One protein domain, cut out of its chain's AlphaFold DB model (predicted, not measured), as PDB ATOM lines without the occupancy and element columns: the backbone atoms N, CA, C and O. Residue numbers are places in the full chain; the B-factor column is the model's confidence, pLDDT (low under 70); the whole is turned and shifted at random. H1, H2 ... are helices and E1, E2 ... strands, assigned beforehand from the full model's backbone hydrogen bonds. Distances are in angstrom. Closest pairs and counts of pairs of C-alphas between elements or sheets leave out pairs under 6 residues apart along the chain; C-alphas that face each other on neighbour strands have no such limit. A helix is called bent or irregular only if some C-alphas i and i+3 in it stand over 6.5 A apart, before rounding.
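This is residues 36 to 92 and 99 to 187 of the 187 residues of an uncharacterized protein of Rhabditophanes sp. KR3021 (UniProt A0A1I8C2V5). A strongly twisted sheet of five strands has H2 and H5 over one face, and H6 makes a long arm at one end; residues 177 to 187, of which 177 to 186 belong to H6, stick out from the body. H1 only grazes the sheet with residues 47 to 53 and has its other end near H6, while H4 is set off by itself with a long link back to E4. The printed part has 146 residues with six named helices and five named strands, in the order H1 E1 H2 E2 E3 H3 H4 E4 H5 E5 H6; the mixed sheet runs E1 E4 E3 E2 E5, and the class is mixed, helices and strands. The whole is loose, with a radius of gyration of the C-alphas of 18.3 A, and elongated, spanning 64 by 34 by 30 A.

E2, residues 72 to 78, and E3, residues 83 to 88, form an antiparallel hairpin, with N 76 and O 85 2.8 A apart. E4, residues 124 to 127, is antiparallel to E3, with N 84 and O 126 at 2.9 A. The edge strands are parallel to their neighbours: E1, residues 56 to 58, to E4, with N 57 and O 125 at 2.8 A, and E5, residues 158 to 161, to E2, with N 75 and O 158 at 2.8 A. H2, residues 59 to 67, runs along E4 at 24 degrees on the local plane, its height over the sheet 8.4 A; the closest C-alphas, of Phe 59 and Phe 126, are 5.5 A apart. H5, residues 132 to 150, lies over E5 on the same face, at a height of 9.8 A; the closest C-alphas, of Val 139 and Tyr 159, are 7.3 A apart. This gives two layers, helices on one face of a sheet. E1, H2, E2, with E4 and E3 between E1 and E2 in the sheet, and E4, H5, E5, with E3 and E2 between E4 and E5, are split strand-helix-strand units, each two strands of one sheet that are not neighbours, with a helix between them along the chain; both crossovers are right-handed. H1, residues 36 to 53, and H6, residues 167 to 186, are close but not clearly touching, with the C-alphas of His 36 and Ile 173 6.6 A apart, at a shallow tilt of 20 degrees, opposite ways. H3, residues 89 to 92, only grazes the sheet; H4, residues 99 to 110, is not on it. Each O i to N i+4 pair is within hydrogen-bond range in H1, H2, H4, H5 and H6; H3 is too short for one.

H1 begins at C-alpha 36 (106.110, 102.344, 58.416) and is 26.1 A long. E2 measures 16.8 A, E3 16.2 A, H4 17.6 A and H5 26.9 A. H3 is irregular, with C-alphas 89 and 92 7.4 A apart. H6, 28.0 A long, ends at C-alpha 186 (114.263, 100.572, 36.412).

The C-alphas farthest apart, of Asp 149 and Leu 187, are 65.0 A apart. Residues 93 to 98 are not printed, and C-alphas 92 and 99 are 16.6 A apart across this cut. The link from H4 to E4, 13 residues, is long. The pLDDT is under 70 at residues 91 to 92, 99 to 119, 150 to 155 and 187.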
ATOM      1  N   HIS A  36     107.217 101.816  57.605       86.38
ATOM      2  CA  HIS A  36     106.110 102.344  58.416       86.38
ATOM      3  C   HIS A  36     106.112 101.765  59.835       86.38
ATOM      4  O   HIS A  36     105.956 102.494  60.817       86.38
ATOM      5  N   GLY A  37     106.328 100.454  59.943       89.25
ATOM      6  CA  GLY A  37     106.353  99.726  61.201       89.25
ATOM      7  C   GLY A  37     107.484 100.187  62.111       89.25
ATOM      8  O   GLY A  37     107.241 100.449  63.284       89.25
ATOM      9  N   ILE A  38     108.702 100.358  61.586       89.38
ATOM     10  CA  ILE A  38     109.857 100.836  62.362       89.38
ATOM     11  C   ILE A  38     109.584 102.224  62.939       89.38
ATOM     12  O   ILE A  38     109.849 102.457  64.120       89.38
ATOM     13  N   VAL A  39     109.033 103.136  62.136       89.38
ATOM     14  CA  VAL A  39     108.728 104.495  62.593       89.38
ATOM     15  C   VAL A  39     107.666 104.464  63.695       89.38
ATOM     16  O   VAL A  39     107.862 105.054  64.759       89.38
ATOM     17  N   TYR A  40     106.583 103.712  63.496       89.12
ATOM     18  CA  TYR A  40     105.541 103.558  64.508       89.12
ATOM     19  C   TYR A  40     106.070 102.918  65.804       89.12
ATOM     20  O   TYR A  40     105.803 103.409  66.901       89.12
ATOM     21  N   LEU A  41     106.857 101.843  65.698       89.88
ATOM     22  CA  LEU A  41     107.426 101.133  66.847       89.88
ATOM     23  C   LEU A  41     108.387 102.009  67.643       89.88
ATOM     24  O   LEU A  41     108.335 102.002  68.873       89.88
ATOM     25  N   ARG A  42     109.226 102.795  66.962       88.62
ATOM     26  CA  ARG A  42     110.088 103.783  67.611       88.62
ATOM     27  C   ARG A  42     109.254 104.774  68.416       88.62
ATOM     28  O   ARG A  42     109.521 104.983  69.595       88.62
ATOM     29  N   ARG A  43     108.209 105.326  67.803       87.62
ATOM     30  CA  ARG A  43     107.332 106.307  68.440       87.62
ATOM     31  C   ARG A  43     106.577 105.724  69.636       87.62
ATOM     32  O   ARG A  43     106.458 106.372  70.671       87.62
ATOM     33  N   LYS A  44     106.140 104.467  69.536       89.69
ATOM     34  CA  LYS A  44     105.554 103.719  70.653       89.69
ATOM     35  C   LYS A  44     106.561 103.508  71.788       89.69
ATOM     36  O   LYS A  44     106.204 103.695  72.947       89.69
ATOM     37  N   ALA A  45     107.805 103.143  71.475       87.44
ATOM     38  CA  ALA A  45     108.855 102.956  72.474       87.44
ATOM     39  C   ALA A  45     109.191 104.266  73.207       87.44
ATOM     40  O   ALA A  45     109.287 104.267  74.435       87.44
ATOM     41  N   ASP A  46     109.296 105.376  72.471       85.56
ATOM     42  CA  ASP A  46     109.505 106.712  73.039       85.56
ATOM     43  C   ASP A  46     108.332 107.105  73.954       85.56
ATOM     44  O   ASP A  46     108.546 107.523  75.092       85.56
ATOM     45  N   ASN A  47     107.092 106.863  73.516       88.31
ATOM     46  CA  ASN A  47     105.896 107.089  74.325       88.31
ATOM     47  C   ASN A  47     105.897 106.275  75.631       88.31
ATOM     48  O   ASN A  47     105.650 106.826  76.701       88.31
ATOM     49  N   THR A  48     106.210 104.978  75.563       88.44
ATOM     50  CA  THR A  48     106.304 104.111  76.749       88.44
ATOM     51  C   THR A  48     107.411 104.563  77.697       88.44
ATOM     52  O   THR A  48     107.274 104.439  78.913       88.44
ATOM     53  N   LYS A  49     108.521 105.086  77.166       86.94
ATOM     54  CA  LYS A  49     109.599 105.634  77.989       86.94
ATOM     55  C   LYS A  49     109.125 106.867  78.756       86.94
ATOM     56  O   LYS A  49     109.343 106.920  79.960       86.94
ATOM     57  N   ILE A  50     108.452 107.799  78.078       85.75
ATOM     58  CA  ILE A  50     107.913 109.023  78.691       85.75
ATOM     59  C   ILE A  50     106.859 108.679  79.748       85.75
ATOM     60  O   ILE A  50     106.944 109.181  80.864       85.75
ATOM     61  N   GLU A  51     105.925 107.775  79.437       87.06
ATOM     62  CA  GLU A  51     104.868 107.341  80.366       87.06
ATOM     63  C   GLU A  51     105.426 106.744  81.666       87.06
ATOM     64  O   GLU A  51     104.843 106.923  82.728       87.06
ATOM     65  N   LYS A  52     106.582 106.074  81.607       86.94
ATOM     66  CA  LYS A  52     107.256 105.538  82.799       86.94
ATOM     67  C   LYS A  52     108.029 106.588  83.597       86.94
ATOM     68  O   LYS A  52     108.303 106.355  84.769       86.94
ATOM     69  N   SER A  53     108.454 107.679  82.964       83.38
ATOM     70  CA  SER A  53     109.348 108.670  83.579       83.38
ATOM     71  C   SER A  53     108.654 109.945  84.046       83.38
ATOM     72  O   SER A  53     109.229 110.670  84.849       83.38
ATOM     73  N   VAL A  54     107.463 110.247  83.524       87.88
ATOM     74  CA  VAL A  54     106.761 111.513  83.762       87.88
ATOM     75  C   VAL A  54     105.406 111.237  84.395       87.88
ATOM     76  O   VAL A  54     104.664 110.365  83.941       87.88
ATOM     77  N   ALA A  55     105.080 111.996  85.442       87.19
ATOM     78  CA  ALA A  55     103.789 111.895  86.104       87.19
ATOM     79  C   ALA A  55     102.668 112.236  85.115       87.19
ATOM     80  O   ALA A  55     102.673 113.299  84.486       87.19
ATOM     81  N   THR A  56     101.722 111.309  84.975       91.50
ATOM     82  CA  THR A  56     100.517 111.531  84.179       91.50
ATOM     83  C   THR A  56      99.411 112.029  85.096       91.50
ATOM     84  O   THR A  56      99.054 111.341  86.048       91.50
ATOM     85  N   VAL A  57      98.889 113.214  84.805       92.88
ATOM     86  CA  VAL A  57      97.756 113.838  85.487       92.88
ATOM     87  C   VAL A  57      96.495 113.705  84.638       92.88
ATOM     88  O   VAL A  57      96.560 113.605  83.406       92.88
ATOM     89  N   ASP A  58      95.334 113.707  85.285       93.38
ATOM     90  CA  ASP A  58      94.068 113.779  84.568       93.38
ATOM     91  C   ASP A  58      93.919 115.134  83.871       93.38
ATOM     92  O   ASP A  58      94.402 116.162  84.349       93.38
ATOM     93  N   PHE A  59      93.235 115.152  82.723       93.44
ATOM     94  CA  PHE A  59      93.073 116.381  81.941       93.44
ATOM     95  C   PHE A  59      92.402 117.504  82.737       93.44
ATOM     96  O   PHE A  59      92.785 118.662  82.610       93.44
ATOM     97  N   LYS A  60      91.423 117.165  83.581       91.88
ATOM     98  CA  LYS A  60      90.739 118.140  84.431       91.88
ATOM     99  C   LYS A  60      91.712 118.803  85.411       91.88
ATOM    100  O   LYS A  60      91.780 120.028  85.466       91.88
ATOM    101  N   ASP A  61      92.512 117.997  86.104       93.12
ATOM    102  CA  ASP A  61      93.514 118.481  87.056       93.12
ATOM    103  C   ASP A  61      94.599 119.298  86.349       93.12
ATOM    104  O   ASP A  61      95.033 120.332  86.851       93.12
ATOM    105  N   PHE A  62      94.996 118.878  85.142       94.19
ATOM    106  CA  PHE A  62      95.892 119.650  84.288       94.19
ATOM    107  C   PHE A  62      95.337 121.054  83.997       94.19
ATOM    108  O   PHE A  62      96.051 122.051  84.146       94.19
ATOM    109  N   VAL A  63      94.068 121.137  83.591       91.94
ATOM    110  CA  VAL A  63      93.425 122.408  83.253       91.94
ATOM    111  C   VAL A  63      93.374 123.328  84.471       91.94
ATOM    112  O   VAL A  63      93.798 124.481  84.386       91.94
ATOM    113  N   GLU A  64      92.901 122.815  85.604       91.62
ATOM    114  CA  GLU A  64      92.692 123.606  86.817       91.62
ATOM    115  C   GLU A  64      94.013 124.044  87.461       91.62
ATOM    116  O   GLU A  64      94.173 125.221  87.765       91.62
ATOM    117  N   GLN A  65      94.980 123.135  87.619       92.12
ATOM    118  CA  GLN A  65      96.185 123.379  88.426       92.12
ATOM    119  C   GLN A  65      97.361 123.972  87.637       92.12
ATOM    120  O   GLN A  65      98.312 124.489  88.232       92.12
ATOM    121  N   TYR A  66      97.349 123.853  86.305       91.25
ATOM    122  CA  TYR A  66      98.482 124.254  85.465       91.25
ATOM    123  C   TYR A  66      98.079 125.219  84.358       91.25
ATOM    124  O   TYR A  66      98.724 126.261  84.209       91.25
ATOM    125  N   LEU A  67      97.055 124.873  83.571       89.56
ATOM    126  CA  LEU A  67      96.691 125.638  82.378       89.56
ATOM    127  C   LEU A  67      96.097 127.002  82.740       89.56
ATOM    128  O   LEU A  67      96.613 128.025  82.296       89.56
ATOM    129  N   ILE A  68      95.051 127.020  83.573       87.50
ATOM    130  CA  ILE A  68      94.371 128.252  84.002       87.50
ATOM    131  C   ILE A  68      95.277 129.090  84.909       87.50
ATOM    132  O   ILE A  68      95.288 130.313  84.810       87.50
ATOM    133  N   GLU A  69      96.100 128.445  85.739       85.94
ATOM    134  CA  GLU A  69      97.081 129.129  86.591       85.94
ATOM    135  C   GLU A  69      98.265 129.739  85.812       85.94
ATOM    136  O   GLU A  69      99.172 130.320  86.410       85.94
ATOM    137  N   GLY A  70      98.311 129.595  84.480       84.75
ATOM    138  CA  GLY A  70      99.327 130.226  83.633       84.75
ATOM    139  C   GLY A  70     100.745 129.674  83.826       84.75
ATOM    140  O   GLY A  70     101.722 130.301  83.404       84.75
ATOM    141  N   LYS A  71     100.877 128.493  84.446       87.69
ATOM    142  CA  LYS A  71     102.164 127.831  84.734       87.69
ATOM    143  C   LYS A  71     102.774 127.151  83.510       87.69
ATOM    144  O   LYS A  71     103.952 126.788  83.531       87.69
ATOM    145  N   VAL A  72     101.982 126.953  82.462       90.50
ATOM    146  CA  VAL A  72     102.366 126.223  81.253       90.50
ATOM    147  C   VAL A  72     103.131 127.125  80.287       90.50
ATOM    148  O   VAL A  72     102.736 128.258  80.028       90.50
ATOM    149  N   ARG A  73     104.235 126.612  79.742       89.31
ATOM    150  CA  ARG A  73     105.031 127.249  78.686       89.31
ATOM    151  C   ARG A  73     104.720 126.643  77.323       89.31
ATOM    152  O   ARG A  73     104.487 127.365  76.359       89.31
ATOM    153  N   GLU A  74     104.755 125.319  77.246       91.31
ATOM    154  CA  GLU A  74     104.598 124.588  75.993       91.31
ATOM    155  C   GLU A  74     103.779 123.320  76.211       91.31
ATOM    156  O   GLU A  74     103.909 122.647  77.235       91.31
ATOM    157  N   ILE A  75     102.941 123.009  75.228       93.12
ATOM    158  CA  ILE A  75     102.138 121.798  75.157       93.12
ATOM    159  C   ILE A  75     102.377 121.171  73.788       93.12
ATOM    160  O   ILE A  75     102.132 121.796  72.753       93.12
ATOM    161  N   ILE A  76     102.796 119.909  73.785       92.50
ATOM    162  CA  ILE A  76     102.872 119.091  72.578       92.50
ATOM    163  C   ILE A  76     101.873 117.957  72.714       92.50
ATOM    164  O   ILE A  76     102.077 117.005  73.467       92.50
ATOM    165  N   TYR A  77     100.784 118.053  71.962       94.00
ATOM    166  CA  TYR A  77      99.777 117.008  71.922       94.00
ATOM    167  C   TYR A  77     100.163 115.923  70.917       94.00
ATOM    168  O   TYR A  77     100.554 116.215  69.786       94.00
ATOM    169  N   GLN A  78     100.057 114.660  71.324       91.75
ATOM    170  CA  GLN A  78     100.353 113.485  70.512       91.75
ATOM    171  C   GLN A  78      99.060 112.685  70.265       91.75
ATOM    172  O   GLN A  78      98.746 111.773  71.038       91.75
ATOM    173  N   PRO A  79      98.328 112.958  69.165       91.38
ATOM    174  CA  PRO A  79      97.072 112.276  68.853       91.38
ATOM    175  C   PRO A  79      97.138 110.740  68.861       91.38
ATOM    176  O   PRO A  79      96.231 110.128  69.419       91.38
ATOM    177  N   PRO A  80      98.197 110.078  68.338       88.50
ATOM    178  CA  PRO A  80      98.267 108.612  68.313       88.50
ATOM    179  C   PRO A  80      98.254 107.939  69.689       88.50
ATOM    180  O   PRO A  80      98.047 106.730  69.770       88.50
ATOM    181  N   PHE A  81      98.530 108.697  70.753       91.06
ATOM    182  CA  PHE A  81      98.589 108.193  72.124       91.06
ATOM    183  C   PHE A  81      97.618 108.908  73.062       91.06
ATOM    184  O   PHE A  81      97.671 108.652  74.265       91.06
ATOM    185  N   SER A  82      96.770 109.800  72.534       92.62
ATOM    186  CA  SER A  82      95.810 110.580  73.323       92.62
ATOM    187  C   SER A  82      96.464 111.252  74.535       92.62
ATOM    188  O   SER A  82      95.923 111.253  75.640       92.62
ATOM    189  N   ALA A  83      97.682 111.763  74.346       93.44
ATOM    190  CA  ALA A  83      98.515 112.271  75.427       93.44
ATOM    191  C   ALA A  83      99.135 113.615  75.057       93.44
ATOM    192  O   ALA A  83      99.633 113.791  73.945       93.44
ATOM    193  N   GLY A  84      99.114 114.553  75.998       93.25
ATOM    194  CA  GLY A  84      99.783 115.841  75.890       93.25
ATOM    195  C   GLY A  84     100.985 115.909  76.811       93.25
ATOM    196  O   GLY A  84     100.873 115.666  78.011       93.25
ATOM    197  N   ASP A  85     102.130 116.242  76.237       93.12
ATOM    198  CA  ASP A  85     103.369 116.485  76.958       93.12
ATOM    199  C   ASP A  85     103.469 117.981  77.259       93.12
ATOM    200  O   ASP A  85     103.236 118.807  76.373       93.12
ATOM    201  N   VAL A  86     103.776 118.337  78.504       92.50
ATOM    202  CA  VAL A  86     103.697 119.721  78.973       92.50
ATOM    203  C   VAL A  86     104.996 120.149  79.650       92.50
ATOM    204  O   VAL A  86     105.538 119.445  80.505       92.50
ATOM    205  N   TRP A  87     105.463 121.344  79.293       91.31
ATOM    206  CA  TRP A  87     106.609 122.020  79.903       91.31
ATOM    207  C   TRP A  87     106.142 123.258  80.662       91.31
ATOM    208  O   TRP A  87     105.361 124.063  80.146       91.31
ATOM    209  N   LEU A  88     106.628 123.422  81.891       90.12
ATOM    210  CA  LEU A  88     106.240 124.507  82.793       90.12
ATOM    211  C   LEU A  88     107.239 125.673  82.739       90.12
ATOM    212  O   LEU A  88     108.430 125.482  82.493       90.12
ATOM    213  N   LYS A  89     106.772 126.898  83.010       83.56
ATOM    214  CA  LYS A  89     107.593 128.126  82.948       83.56
ATOM    215  C   LYS A  89     108.749 128.141  83.962       83.56
ATOM    216  O   LYS A  89     109.866 128.487  83.603       83.56
ATOM    217  N   ASN A  90     108.523 127.692  85.199       71.88
ATOM    218  CA  ASN A  90     109.508 127.774  86.300       71.88
ATOM    219  C   ASN A  90     110.471 126.579  86.385       71.88
ATOM    220  O   ASN A  90     111.164 126.388  87.384       71.88
ATOM    221  N   SER A  91     110.509 125.755  85.345       61.28
ATOM    222  CA  SER A  91     111.220 124.481  85.364       61.28
ATOM    223  C   SER A  91     112.734 124.607  85.114       61.28
ATOM    224  O   SER A  91     113.481 123.636  85.219       61.28
ATOM    225  N   GLU A  92     113.218 125.801  84.769       52.59
ATOM    226  CA  GLU A  92     114.560 126.048  84.219       52.59
ATOM    227  C   GLU A  92     115.722 125.901  85.229       52.59
ATOM    228  O   GLU A  92     116.878 125.802  84.826       52.59
ATOM    229  N   ILE A  99     126.062 118.316  77.265       47.28
ATOM    230  CA  ILE A  99     126.188 117.242  76.249       47.28
ATOM    231  C   ILE A  99     125.022 117.248  75.247       47.28
ATOM    232  O   ILE A  99     125.224 117.037  74.046       47.28
ATOM    233  N   ALA A 100     123.805 117.546  75.710       50.00
ATOM    234  CA  ALA A 100     122.642 117.697  74.836       50.00
ATOM    235  C   ALA A 100     122.807 118.889  73.877       50.00
ATOM    236  O   ALA A 100     122.472 118.788  72.698       50.00
ATOM    237  N   ASN A 101     123.445 119.964  74.350       50.00
ATOM    238  CA  ASN A 101     123.729 121.158  73.556       50.00
ATOM    239  C   ASN A 101     124.725 120.875  72.424       50.00
ATOM    240  O   ASN A 101     124.553 121.392  71.324       50.00
ATOM    241  N   ALA A 102     125.734 120.027  72.644       53.06
ATOM    242  CA  ALA A 102     126.697 119.665  71.603       53.06
ATOM    243  C   ALA A 102     126.060 118.836  70.470       53.06
ATOM    244  O   ALA A 102     126.275 119.131  69.291       53.06
ATOM    245  N   LYS A 103     125.225 117.841  70.808       53.28
ATOM    246  CA  LYS A 103     124.494 117.037  69.809       53.28
ATOM    247  C   LYS A 103     123.427 117.853  69.081       53.28
ATOM    248  O   LYS A 103     123.324 117.753  67.860       53.28
ATOM    249  N   ALA A 104     122.692 118.701  69.800       52.34
ATOM    250  CA  ALA A 104     121.721 119.617  69.207       52.34
ATOM    251  C   ALA A 104     122.396 120.591  68.227       52.34
ATOM    252  O   ALA A 104     121.911 120.775  67.116       52.34
ATOM    253  N   LYS A 105     123.570 121.134  68.575       52.50
ATOM    254  CA  LYS A 105     124.346 122.040  67.711       52.50
ATOM    255  C   LYS A 105     124.870 121.360  66.443       52.50
ATOM    256  O   LYS A 105     124.915 121.988  65.388       52.50
ATOM    257  N   PHE A 106     125.246 120.083  66.527       60.44
ATOM    258  CA  PHE A 106     125.645 119.291  65.361       60.44
ATOM    259  C   PHE A 106     124.453 118.986  64.438       60.44
ATOM    260  O   PHE A 106     124.551 119.185  63.230       60.44
ATOM    261  N   MET A 107     123.305 118.593  65.000       54.16
ATOM    262  CA  MET A 107     122.076 118.341  64.234       54.16
ATOM    263  C   MET A 107     121.519 119.622  63.592       54.16
ATOM    264  O   MET A 107     121.180 119.616  62.414       54.16
ATOM    265  N   MET A 108     121.535 120.750  64.309       51.34
ATOM    266  CA  MET A 108     121.160 122.071  63.779       51.34
ATOM    267  C   MET A 108     122.049 122.536  62.617       51.34
ATOM    268  O   MET A 108     121.598 123.298  61.769       51.34
ATOM    269  N   ARG A 109     123.305 122.077  62.545       54.19
ATOM    270  CA  ARG A 109     124.192 122.345  61.401       54.19
ATOM    271  C   ARG A 109     123.802 121.563  60.144       54.19
ATOM    272  O   ARG A 109     124.120 122.012  59.048       54.19
ATOM    273  N   LEU A 110     123.137 120.419  60.296       55.31
ATOM    274  CA  LEU A 110     122.692 119.562  59.192       55.31
ATOM    275  C   LEU A 110     121.259 119.881  58.744       55.31
ATOM    276  O   LEU A 110     120.912 119.650  57.589       55.31
ATOM    277  N   THR A 111     120.433 120.439  59.629       48.97
ATOM    278  CA  THR A 111     119.057 120.848  59.327       48.97
ATOM    279  C   THR A 111     118.880 122.339  59.599       48.97
ATOM    280  O   THR A 111     118.790 122.756  60.748       48.97
ATOM    281  N   SER A 112     118.761 123.156  58.549       39.62
ATOM    282  CA  SER A 112     118.573 124.620  58.599       39.62
ATOM    283  C   SER A 112     117.224 125.093  59.173       39.62
ATOM    284  O   SER A 112     116.856 126.259  59.043       39.62
ATOM    285  N   LYS A 113     116.477 124.214  59.848       41.12
ATOM    286  CA  LYS A 113     115.304 124.576  60.644       41.12
ATOM    287  C   LYS A 113     115.614 124.315  62.107       41.12
ATOM    288  O   LYS A 113     116.035 123.214  62.451       41.12
ATOM    289  N   LYS A 114     115.363 125.324  62.949       37.28
ATOM    290  CA  LYS A 114     115.205 125.193  64.402       37.28
ATOM    291  C   LYS A 114     114.196 124.073  64.681       37.28
ATOM    292  O   LYS A 114     113.001 124.308  64.786       37.28
ATOM    293  N   VAL A 115     114.672 122.843  64.766       40.16
ATOM    294  CA  VAL A 115     114.027 121.834  65.586       40.16
ATOM    295  C   VAL A 115     114.687 122.053  66.927       40.16
ATOM    296  O   VAL A 115     115.822 121.617  67.140       40.16
ATOM    297  N   GLU A 116     114.036 122.842  67.784       40.34
ATOM    298  CA  GLU A 116     114.345 122.862  69.211       40.34
ATOM    299  C   GLU A 116     114.105 121.432  69.686       40.34
ATOM    300  O   GLU A 116     113.000 120.996  69.976       40.34
ATOM    301  N   THR A 117     115.160 120.634  69.547       43.62
ATOM    302  CA  THR A 117     115.159 119.225  69.875       43.62
ATOM    303  C   THR A 117     115.097 119.232  71.380       43.62
ATOM    304  O   THR A 117     116.071 119.598  72.033       43.62
ATOM    305  N   ILE A 118     113.906 118.950  71.889       49.19
ATOM    306  CA  ILE A 118     113.539 118.989  73.293       49.19
ATOM    307  C   ILE A 118     114.536 118.103  74.047       49.19
ATOM    308  O   ILE A 118     114.446 116.878  74.057       49.19
ATOM    309  N   ALA A 119     115.570 118.734  74.600       55.97
ATOM    310  CA  ALA A 119     116.667 118.066  75.296       55.97
ATOM    311  C   ALA A 119     116.230 117.531  76.668       55.97
ATOM    312  O   ALA A 119     116.958 116.768  77.302       55.97
ATOM    313  N   ARG A 120     115.045 117.945  77.116       72.12
ATOM    314  CA  ARG A 120     114.484 117.709  78.436       72.12
ATOM    315  C   ARG A 120     113.170 116.928  78.306       72.12
ATOM    316  O   ARG A 120     112.345 117.315  77.482       72.12
ATOM    317  N   PRO A 121     112.934 115.874  79.107       80.56
ATOM    318  CA  PRO A 121     111.607 115.262  79.178       80.56
ATOM    319  C   PRO A 121     110.538 116.295  79.591       80.56
ATOM    320  O   PRO A 121     110.888 117.311  80.202       80.56
ATOM    321  N   PRO A 122     109.255 116.069  79.259       88.62
ATOM    322  CA  PRO A 122     108.182 116.927  79.747       88.62
ATOM    323  C   PRO A 122     108.092 116.870  81.273       88.62
ATOM    324  O   PRO A 122     108.466 115.873  81.890       88.62
ATOM    325  N   ASP A 123     107.610 117.954  81.874       90.00
ATOM    326  CA  ASP A 123     107.476 118.067  83.328       90.00
ATOM    327  C   ASP A 123     106.255 117.303  83.830       90.00
ATOM    328  O   ASP A 123     106.300 116.620  84.852       90.00
ATOM    329  N   ILE A 124     105.165 117.411  83.078       92.00
ATOM    330  CA  ILE A 124     103.906 116.727  83.327       92.00
ATOM    331  C   ILE A 124     103.343 116.211  82.011       92.00
ATOM    332  O   ILE A 124     103.621 116.731  80.927       92.00
ATOM    333  N   ARG A 125     102.537 115.164  82.123       93.94
ATOM    334  CA  ARG A 125     101.817 114.574  81.006       93.94
ATOM    335  C   ARG A 125     100.340 114.529  81.339       93.94
ATOM    336  O   ARG A 125     100.001 114.209  82.467       93.94
ATOM    337  N   PHE A 126      99.463 114.783  80.381       95.00
ATOM    338  CA  PHE A 126      98.030 114.547  80.559       95.00
ATOM    339  C   PHE A 126      97.504 113.564  79.523       95.00
ATOM    340  O   PHE A 126      98.029 113.490  78.411       95.00
ATOM    341  N   LYS A 127      96.459 112.811  79.872       93.69
ATOM    342  CA  LYS A 127      95.696 112.004  78.908       93.69
ATOM    343  C   LYS A 127      94.436 112.751  78.506       93.69
ATOM    344  O   LYS A 127      93.699 113.225  79.362       93.69
ATOM    345  N   TYR A 128      94.188 112.847  77.207       93.62
ATOM    346  CA  TYR A 128      93.018 113.507  76.647       93.62
ATOM    347  C   TYR A 128      92.445 112.667  75.510       93.62
ATOM    348  O   TYR A 128      93.074 112.491  74.473       93.62
ATOM    349  N   ASN A 129      91.238 112.150  75.725       89.88
ATOM    350  CA  ASN A 129      90.521 111.309  74.763       89.88
ATOM    351  C   ASN A 129      89.441 112.086  73.985       89.88
ATOM    352  O   ASN A 129      88.593 111.466  73.348       89.88
ATOM    353  N   GLY A 130      89.413 113.417  74.098       87.69
ATOM    354  CA  GLY A 130      88.433 114.266  73.420       87.69
ATOM    355  C   GLY A 130      88.872 114.699  72.020       87.69
ATOM    356  O   GLY A 130      89.860 114.205  71.472       87.69
ATOM    357  N   ASP A 131      88.129 115.646  71.447       91.25
ATOM    358  CA  ASP A 131      88.419 116.200  70.124       91.25
ATOM    359  C   ASP A 131      89.633 117.141  70.162       91.25
ATOM    360  O   ASP A 131      89.738 118.051  70.984       91.25
ATOM    361  N   ILE A 132      90.552 116.939  69.222       89.56
ATOM    362  CA  ILE A 132      91.751 117.758  69.033       89.56
ATOM    363  C   ILE A 132      91.373 119.220  68.771       89.56
ATOM    364  O   ILE A 132      92.084 120.125  69.213       89.56
ATOM    365  N   GLN A 133      90.258 119.457  68.074       91.50
ATOM    366  CA  GLN A 133      89.764 120.806  67.799       91.50
ATOM    367  C   GLN A 133      89.383 121.514  69.098       91.50
ATOM    368  O   GLN A 133      89.884 122.605  69.354       91.50
ATOM    369  N   LEU A 134      88.639 120.837  69.978       92.06
ATOM    370  CA  LEU A 134      88.279 121.368  71.295       92.06
ATOM    371  C   LEU A 134      89.513 121.668  72.151       92.06
ATOM    372  O   LEU A 134      89.580 122.711  72.789       92.06
ATOM    373  N   LEU A 135      90.524 120.791  72.153       91.31
ATOM    374  CA  LEU A 135      91.774 121.067  72.873       91.31
ATOM    375  C   LEU A 135      92.489 122.311  72.323       91.31
ATOM    376  O   LEU A 135      93.022 123.113  73.087       91.31
ATOM    377  N   THR A 136      92.486 122.473  71.000       91.69
ATOM    378  CA  THR A 136      93.088 123.629  70.324       91.69
ATOM    379  C   THR A 136      92.351 124.920  70.675       91.69
ATOM    380  O   THR A 136      92.999 125.925  70.962       91.69
ATOM    381  N   GLU A 137      91.018 124.882  70.706       93.12
ATOM    382  CA  GLU A 137      90.171 125.998  71.135       93.12
ATOM    383  C   GLU A 137      90.430 126.365  72.597       93.12
ATOM    384  O   GLU A 137      90.727 127.519  72.883       93.12
ATOM    385  N   ILE A 138      90.449 125.385  73.510       91.00
ATOM    386  CA  ILE A 138      90.717 125.616  74.940       91.00
ATOM    387  C   ILE A 138      92.059 126.328  75.146       91.00
ATOM    388  O   ILE A 138      92.140 127.302  75.896       91.00
ATOM    389  N   VAL A 139      93.130 125.868  74.489       91.06
ATOM    390  CA  VAL A 139      94.444 126.522  74.614       91.06
ATOM    391  C   VAL A 139      94.447 127.896  73.930       91.06
ATOM    392  O   VAL A 139      95.091 128.823  74.423       91.06
ATOM    393  N   GLY A 140      93.706 128.053  72.830       90.25
ATOM    394  CA  GLY A 140      93.492 129.330  72.151       90.25
ATOM    395  C   GLY A 140      92.820 130.373  73.047       90.25
ATOM    396  O   GLY A 140      93.334 131.484  73.175       90.25
ATOM    397  N   ASP A 141      91.743 129.992  73.729       90.75
ATOM    398  CA  ASP A 141      90.991 130.847  74.649       90.75
ATOM    399  C   ASP A 141      91.840 131.272  75.850       90.75
ATOM    400  O   ASP A 141      91.832 132.436  76.251       90.75
ATOM    401  N   VAL A 142      92.619 130.344  76.414       88.25
ATOM    402  CA  VAL A 142      93.552 130.654  77.507       88.25
ATOM    403  C   VAL A 142      94.625 131.634  77.034       88.25
ATOM    404  O   VAL A 142      94.915 132.610  77.722       88.25
ATOM    405  N   ASN A 143      95.175 131.433  75.835       88.19
ATOM    406  CA  ASN A 143      96.139 132.363  75.254       88.19
ATOM    407  C   ASN A 143      95.542 133.750  74.991       88.19
ATOM    408  O   ASN A 143      96.229 134.746  75.215       88.19
ATOM    409  N   ALA A 144      94.289 133.835  74.540       86.81
ATOM    410  CA  ALA A 144      93.598 135.108  74.358       86.81
ATOM    411  C   ALA A 144      93.452 135.857  75.692       86.81
ATOM    412  O   ALA A 144      93.837 137.021  75.775       86.81
ATOM    413  N   LYS A 145      93.029 135.161  76.758       85.69
ATOM    414  CA  LYS A 145      92.931 135.740  78.109       85.69
ATOM    415  C   LYS A 145      94.278 136.231  78.638       85.69
ATOM    416  O   LYS A 145      94.379 137.355  79.113       85.69
ATOM    417  N   ILE A 146      95.343 135.440  78.478       81.44
ATOM    418  CA  ILE A 146      96.700 135.844  78.893       81.44
ATOM    419  C   ILE A 146      97.136 137.132  78.177       81.44
ATOM    420  O   ILE A 146      97.763 138.001  78.789       81.44
ATOM    421  N   LYS A 147      96.812 137.277  76.886       79.56
ATOM    422  CA  LYS A 147      97.135 138.488  76.118       79.56
ATOM    423  C   LYS A 147      96.346 139.705  76.596       79.56
ATOM    424  O   LYS A 147      96.927 140.788  76.675       79.56
ATOM    425  N   GLU A 148      95.068 139.532  76.926       80.44
ATOM    426  CA  GLU A 148      94.230 140.597  77.489       80.44
ATOM    427  C   GLU A 148      94.761 141.081  78.846       80.44
ATOM    428  O   GLU A 148      94.917 142.288  79.045       80.44
ATOM    429  N   ASP A 149      95.121 140.151  79.734       76.00
ATOM    430  CA  ASP A 149      95.560 140.463  81.098       76.00
ATOM    431  C   ASP A 149      96.975 141.061  81.153       76.00
ATOM    432  O   ASP A 149      97.243 141.977  81.934       76.00
ATOM    433  N   THR A 150      97.900 140.563  80.322       67.75
ATOM    434  CA  THR A 150      99.335 140.889  80.449       67.75
ATOM    435  C   THR A 150      99.833 141.915  79.430       67.75
ATOM    436  O   THR A 150     100.920 142.459  79.609       67.75
ATOM    437  N   LYS A 151      99.080 142.181  78.349       64.25
ATOM    438  CA  LYS A 151      99.486 143.018  77.193       64.25
ATOM    439  C   LYS A 151     100.830 142.642  76.542       64.25
ATOM    440  O   LYS A 151     101.328 143.383  75.696       64.25
ATOM    441  N   GLU A 152     101.401 141.492  76.891       61.12
ATOM    442  CA  GLU A 152     102.653 140.970  76.349       61.12
ATOM    443  C   GLU A 152     102.442 139.585  75.725       61.12
ATOM    444  O   GLU A 152     101.969 138.652  76.373       61.12
ATOM    445  N   ASP A 153     102.877 139.425  74.472       60.91
ATOM    446  CA  ASP A 153     102.853 138.141  73.752       60.91
ATOM    447  C   ASP A 153     103.866 137.115  74.300       60.91
ATOM    448  O   ASP A 153     103.756 135.915  74.022       60.91
ATOM    449  N   SER A 154     104.838 137.576  75.095       60.38
ATOM    450  CA  SER A 154     105.936 136.783  75.667       60.38
ATOM    451  C   SER A 154     105.457 135.653  76.585       60.38
ATOM    452  O   SER A 154     106.164 134.663  76.770       60.38
ATOM    453  N   ASN A 155     104.243 135.777  77.132       68.38
ATOM    454  CA  ASN A 155     103.673 134.843  78.097       68.38
ATOM    455  C   ASN A 155     102.729 133.797  77.500       68.38
ATOM    456  O   ASN A 155     102.186 132.988  78.262       68.38
ATOM    457  N   SER A 156     102.549 133.800  76.177       80.06
ATOM    458  CA  SER A 156     101.673 132.856  75.485       80.06
ATOM    459  C   SER A 156     102.191 131.415  75.545       80.06
ATOM    460  O   SER A 156     103.392 131.140  75.519       80.06
ATOM    461  N   ILE A 157     101.253 130.477  75.637       86.69
ATOM    462  CA  ILE A 157     101.504 129.041  75.614       86.69
ATOM    463  C   ILE A 157     101.783 128.627  74.173       86.69
ATOM    464  O   ILE A 157     100.949 128.815  73.285       86.69
ATOM    465  N   THR A 158     102.938 128.005  73.945       89.19
ATOM    466  CA  THR A 158     103.239 127.365  72.660       89.19
ATOM    467  C   THR A 158     102.486 126.042  72.577       89.19
ATOM    468  O   THR A 158     102.743 125.133  73.360       89.19
ATOM    469  N   TYR A 159     101.552 125.921  71.637       90.44
ATOM    470  CA  TYR A 159     100.786 124.697  71.415       90.44
ATOM    471  C   TYR A 159     101.142 124.087  70.065       90.44
ATOM    472  O   TYR A 159     101.081 124.760  69.035       90.44
ATOM    473  N   GLN A 160     101.519 122.810  70.069       89.69
ATOM    474  CA  GLN A 160     101.832 122.068  68.854       89.69
ATOM    475  C   GLN A 160     101.137 120.712  68.856       89.69
ATOM    476  O   GLN A 160     101.103 120.005  69.862       89.69
ATOM    477  N   ILE A 161     100.644 120.315  67.686       89.88
ATOM    478  CA  ILE A 161     100.119 118.973  67.456       89.88
ATOM    479  C   ILE A 161     101.204 118.178  66.738       89.88
ATOM    480  O   ILE A 161     101.590 118.477  65.607       89.88
ATOM    481  N   ASN A 162     101.709 117.150  67.406       89.06
ATOM    482  CA  ASN A 162     102.634 116.202  66.822       89.06
ATOM    483  C   ASN A 162     101.835 115.050  66.209       89.06
ATOM    484  O   ASN A 162     101.630 114.015  66.841       89.06
ATOM    485  N   GLU A 163     101.369 115.228  64.978       87.81
ATOM    486  CA  GLU A 163     100.657 114.185  64.238       87.81
ATOM    487  C   GLU A 163     101.580 113.022  63.851       87.81
ATOM    488  O   GLU A 163     102.812 113.135  63.855       87.81
ATOM    489  N   PHE A 164     100.972 111.879  63.533       83.94
ATOM    490  CA  PHE A 164     101.666 110.762  62.909       83.94
ATOM    491  C   PHE A 164     101.122 110.536  61.493       83.94
ATOM    492  O   PHE A 164      99.910 110.389  61.342       83.94
ATOM    493  N   PRO A 165     101.997 110.423  60.483       85.56
ATOM    494  CA  PRO A 165     103.440 110.654  60.553       85.56
ATOM    495  C   PRO A 165     103.763 112.151  60.698       85.56
ATOM    496  O   PRO A 165     103.158 112.999  60.050       85.56
ATOM    497  N   SER A 166     104.762 112.488  61.512       85.69
ATOM    498  CA  SER A 166     105.322 113.843  61.541       85.69
ATOM    499  C   SER A 166     106.006 114.169  60.208       85.69
ATOM    500  O   SER A 166     106.323 113.281  59.420       85.69
ATOM    501  N   LYS A 167     106.320 115.443  59.946       84.00
ATOM    502  CA  LYS A 167     106.953 115.868  58.677       84.00
ATOM    503  C   LYS A 167     108.239 115.098  58.347       84.00
ATOM    504  O   LYS A 167     108.468 114.758  57.190       84.00
ATOM    505  N   GLY A 168     109.073 114.816  59.352       83.94
ATOM    506  CA  GLY A 168     110.305 114.040  59.171       83.94
ATOM    507  C   GLY A 168     110.033 112.558  58.902       83.94
ATOM    508  O   GLY A 168     110.654 111.963  58.024       83.94
ATOM    509  N   GLU A 169     109.065 111.981  59.611       85.81
ATOM    510  CA  GLU A 169     108.619 110.599  59.412       85.81
ATOM    511  C   GLU A 169     107.982 110.413  58.031       85.81
ATOM    512  O   GLU A 169     108.292 109.451  57.332       85.81
ATOM    513  N   PHE A 170     107.168 111.375  57.593       87.75
ATOM    514  CA  PHE A 170     106.577 111.410  56.262       87.75
ATOM    515  C   PHE A 170     107.649 111.522  55.177       87.75
ATOM    516  O   PHE A 170     107.593 110.792  54.195       87.75
ATOM    517  N   ALA A 171     108.657 112.381  55.355       87.88
ATOM    518  CA  ALA A 171     109.769 112.487  54.410       87.88
ATOM    519  C   ALA A 171     110.573 111.177  54.314       87.88
ATOM    520  O   ALA A 171     110.941 110.763  53.216       87.88
ATOM    521  N   PHE A 172     110.808 110.497  55.441       87.56
ATOM    522  CA  PHE A 172     111.475 109.194  55.471       87.56
ATOM    523  C   PHE A 172     110.654 108.110  54.752       87.56
ATOM    524  O   PHE A 172     111.167 107.404  53.881       87.56
ATOM    525  N   ILE A 173     109.364 108.012  55.073       87.06
ATOM    526  CA  ILE A 173     108.424 107.089  54.431       87.06
ATOM    527  C   ILE A 173     108.315 107.378  52.926       87.06
ATOM    528  O   ILE A 173     108.418 106.473  52.099       87.06
ATOM    529  N   GLY A 174     108.150 108.645  52.552       87.50
ATOM    530  CA  GLY A 174     108.048 109.075  51.162       87.50
ATOM    531  C   GLY A 174     109.324 108.777  50.380       87.50
ATOM    532  O   GLY A 174     109.258 108.181  49.309       87.50
ATOM    533  N   GLY A 175     110.494 109.103  50.936       87.00
ATOM    534  CA  GLY A 175     111.785 108.824  50.306       87.00
ATOM    535  C   GLY A 175     112.023 107.330  50.082       87.00
ATOM    536  O   GLY A 175     112.385 106.921  48.980       87.00
ATOM    537  N   THR A 176     111.754 106.499  51.092       86.69
ATOM    538  CA  THR A 176     111.882 105.034  50.966       86.69
ATOM    539  C   THR A 176     110.902 104.457  49.942       86.69
ATOM    540  O   THR A 176     111.277 103.588  49.151       86.69
ATOM    541  N   THR A 177     109.680 104.989  49.879       86.94
ATOM    542  CA  THR A 177     108.671 104.594  48.883       86.94
ATOM    543  C   THR A 177     109.084 104.999  47.466       86.94
ATOM    544  O   THR A 177     108.982 104.192  46.547       86.94
ATOM    545  N   LEU A 178     109.614 106.211  47.273       87.75
ATOM    546  CA  LEU A 178     110.079 106.685  45.965       87.75
ATOM    547  C   LEU A 178     111.270 105.876  45.446       87.75
ATOM    548  O   LEU A 178     111.276 105.501  44.278       87.75
ATOM    549  N   ILE A 179     112.245 105.557  46.305       85.88
ATOM    550  CA  ILE A 179     113.377 104.693  45.933       85.88
ATOM    551  C   ILE A 179     112.868 103.306  45.529       85.88
ATOM    552  O   ILE A 179     113.284 102.762  44.506       85.88
ATOM    553  N   THR A 180     111.925 102.757  46.295       83.44
ATOM    554  CA  THR A 180     111.289 101.467  46.006       83.44
ATOM    555  C   THR A 180     110.608 101.479  44.633       83.44
ATOM    556  O   THR A 180     110.875 100.607  43.808       83.44
ATOM    557  N   LEU A 181     109.798 102.501  44.344       83.00
ATOM    558  CA  LEU A 181     109.124 102.661  43.052       83.00
ATOM    559  C   LEU A 181     110.108 102.856  41.895       83.00
ATOM    560  O   LEU A 181     109.961 102.210  40.861       83.00
ATOM    561  N   ALA A 182     111.129 103.697  42.067       84.75
ATOM    562  CA  ALA A 182     112.169 103.895  41.061       84.75
ATOM    563  C   ALA A 182     112.904 102.586  40.748       84.75
ATOM    564  O   ALA A 182     113.144 102.277  39.586       84.75
ATOM    565  N   THR A 183     113.198 101.777  41.768       81.19
ATOM    566  CA  THR A 183     113.844 100.473  41.583       81.19
ATOM    567  C   THR A 183     112.945  99.511  40.804       81.19
ATOM    568  O   THR A 183     113.437  98.817  39.925       81.19
ATOM    569  N   ILE A 184     111.631  99.499  41.066       77.19
ATOM    570  CA  ILE A 184     110.664  98.695  40.295       77.19
ATOM    571  C   ILE A 184     110.610  99.139  38.830       77.19
ATOM    572  O   ILE A 184     110.541  98.293  37.949       77.19
ATOM    573  N   LEU A 185     110.611 100.448  38.568       77.75
ATOM    574  CA  LEU A 185     110.505 100.998  37.212       77.75
ATOM    575  C   LEU A 185     111.793 100.840  36.388       77.75
ATOM    576  O   LEU A 185     111.728 100.864  35.161       77.75
ATOM    577  N   LEU A 186     112.949 100.723  37.048       75.75
ATOM    578  CA  LEU A 186     114.263 100.572  36.412       75.75
ATOM    579  C   LEU A 186     114.720  99.104  36.266       75.75
ATOM    580  O   LEU A 186     115.741  98.868  35.620       75.75
ATOM    581  N   LEU A 187     114.001  98.144  36.863       65.00
ATOM    582  CA  LEU A 187     114.231  96.688  36.769       65.00
ATOM    583  C   LEU A 187     113.401  96.040  35.655       65.00
ATOM    584  O   LEU A 187     113.935  95.100  35.021       65.00
TER     585      LEU A 187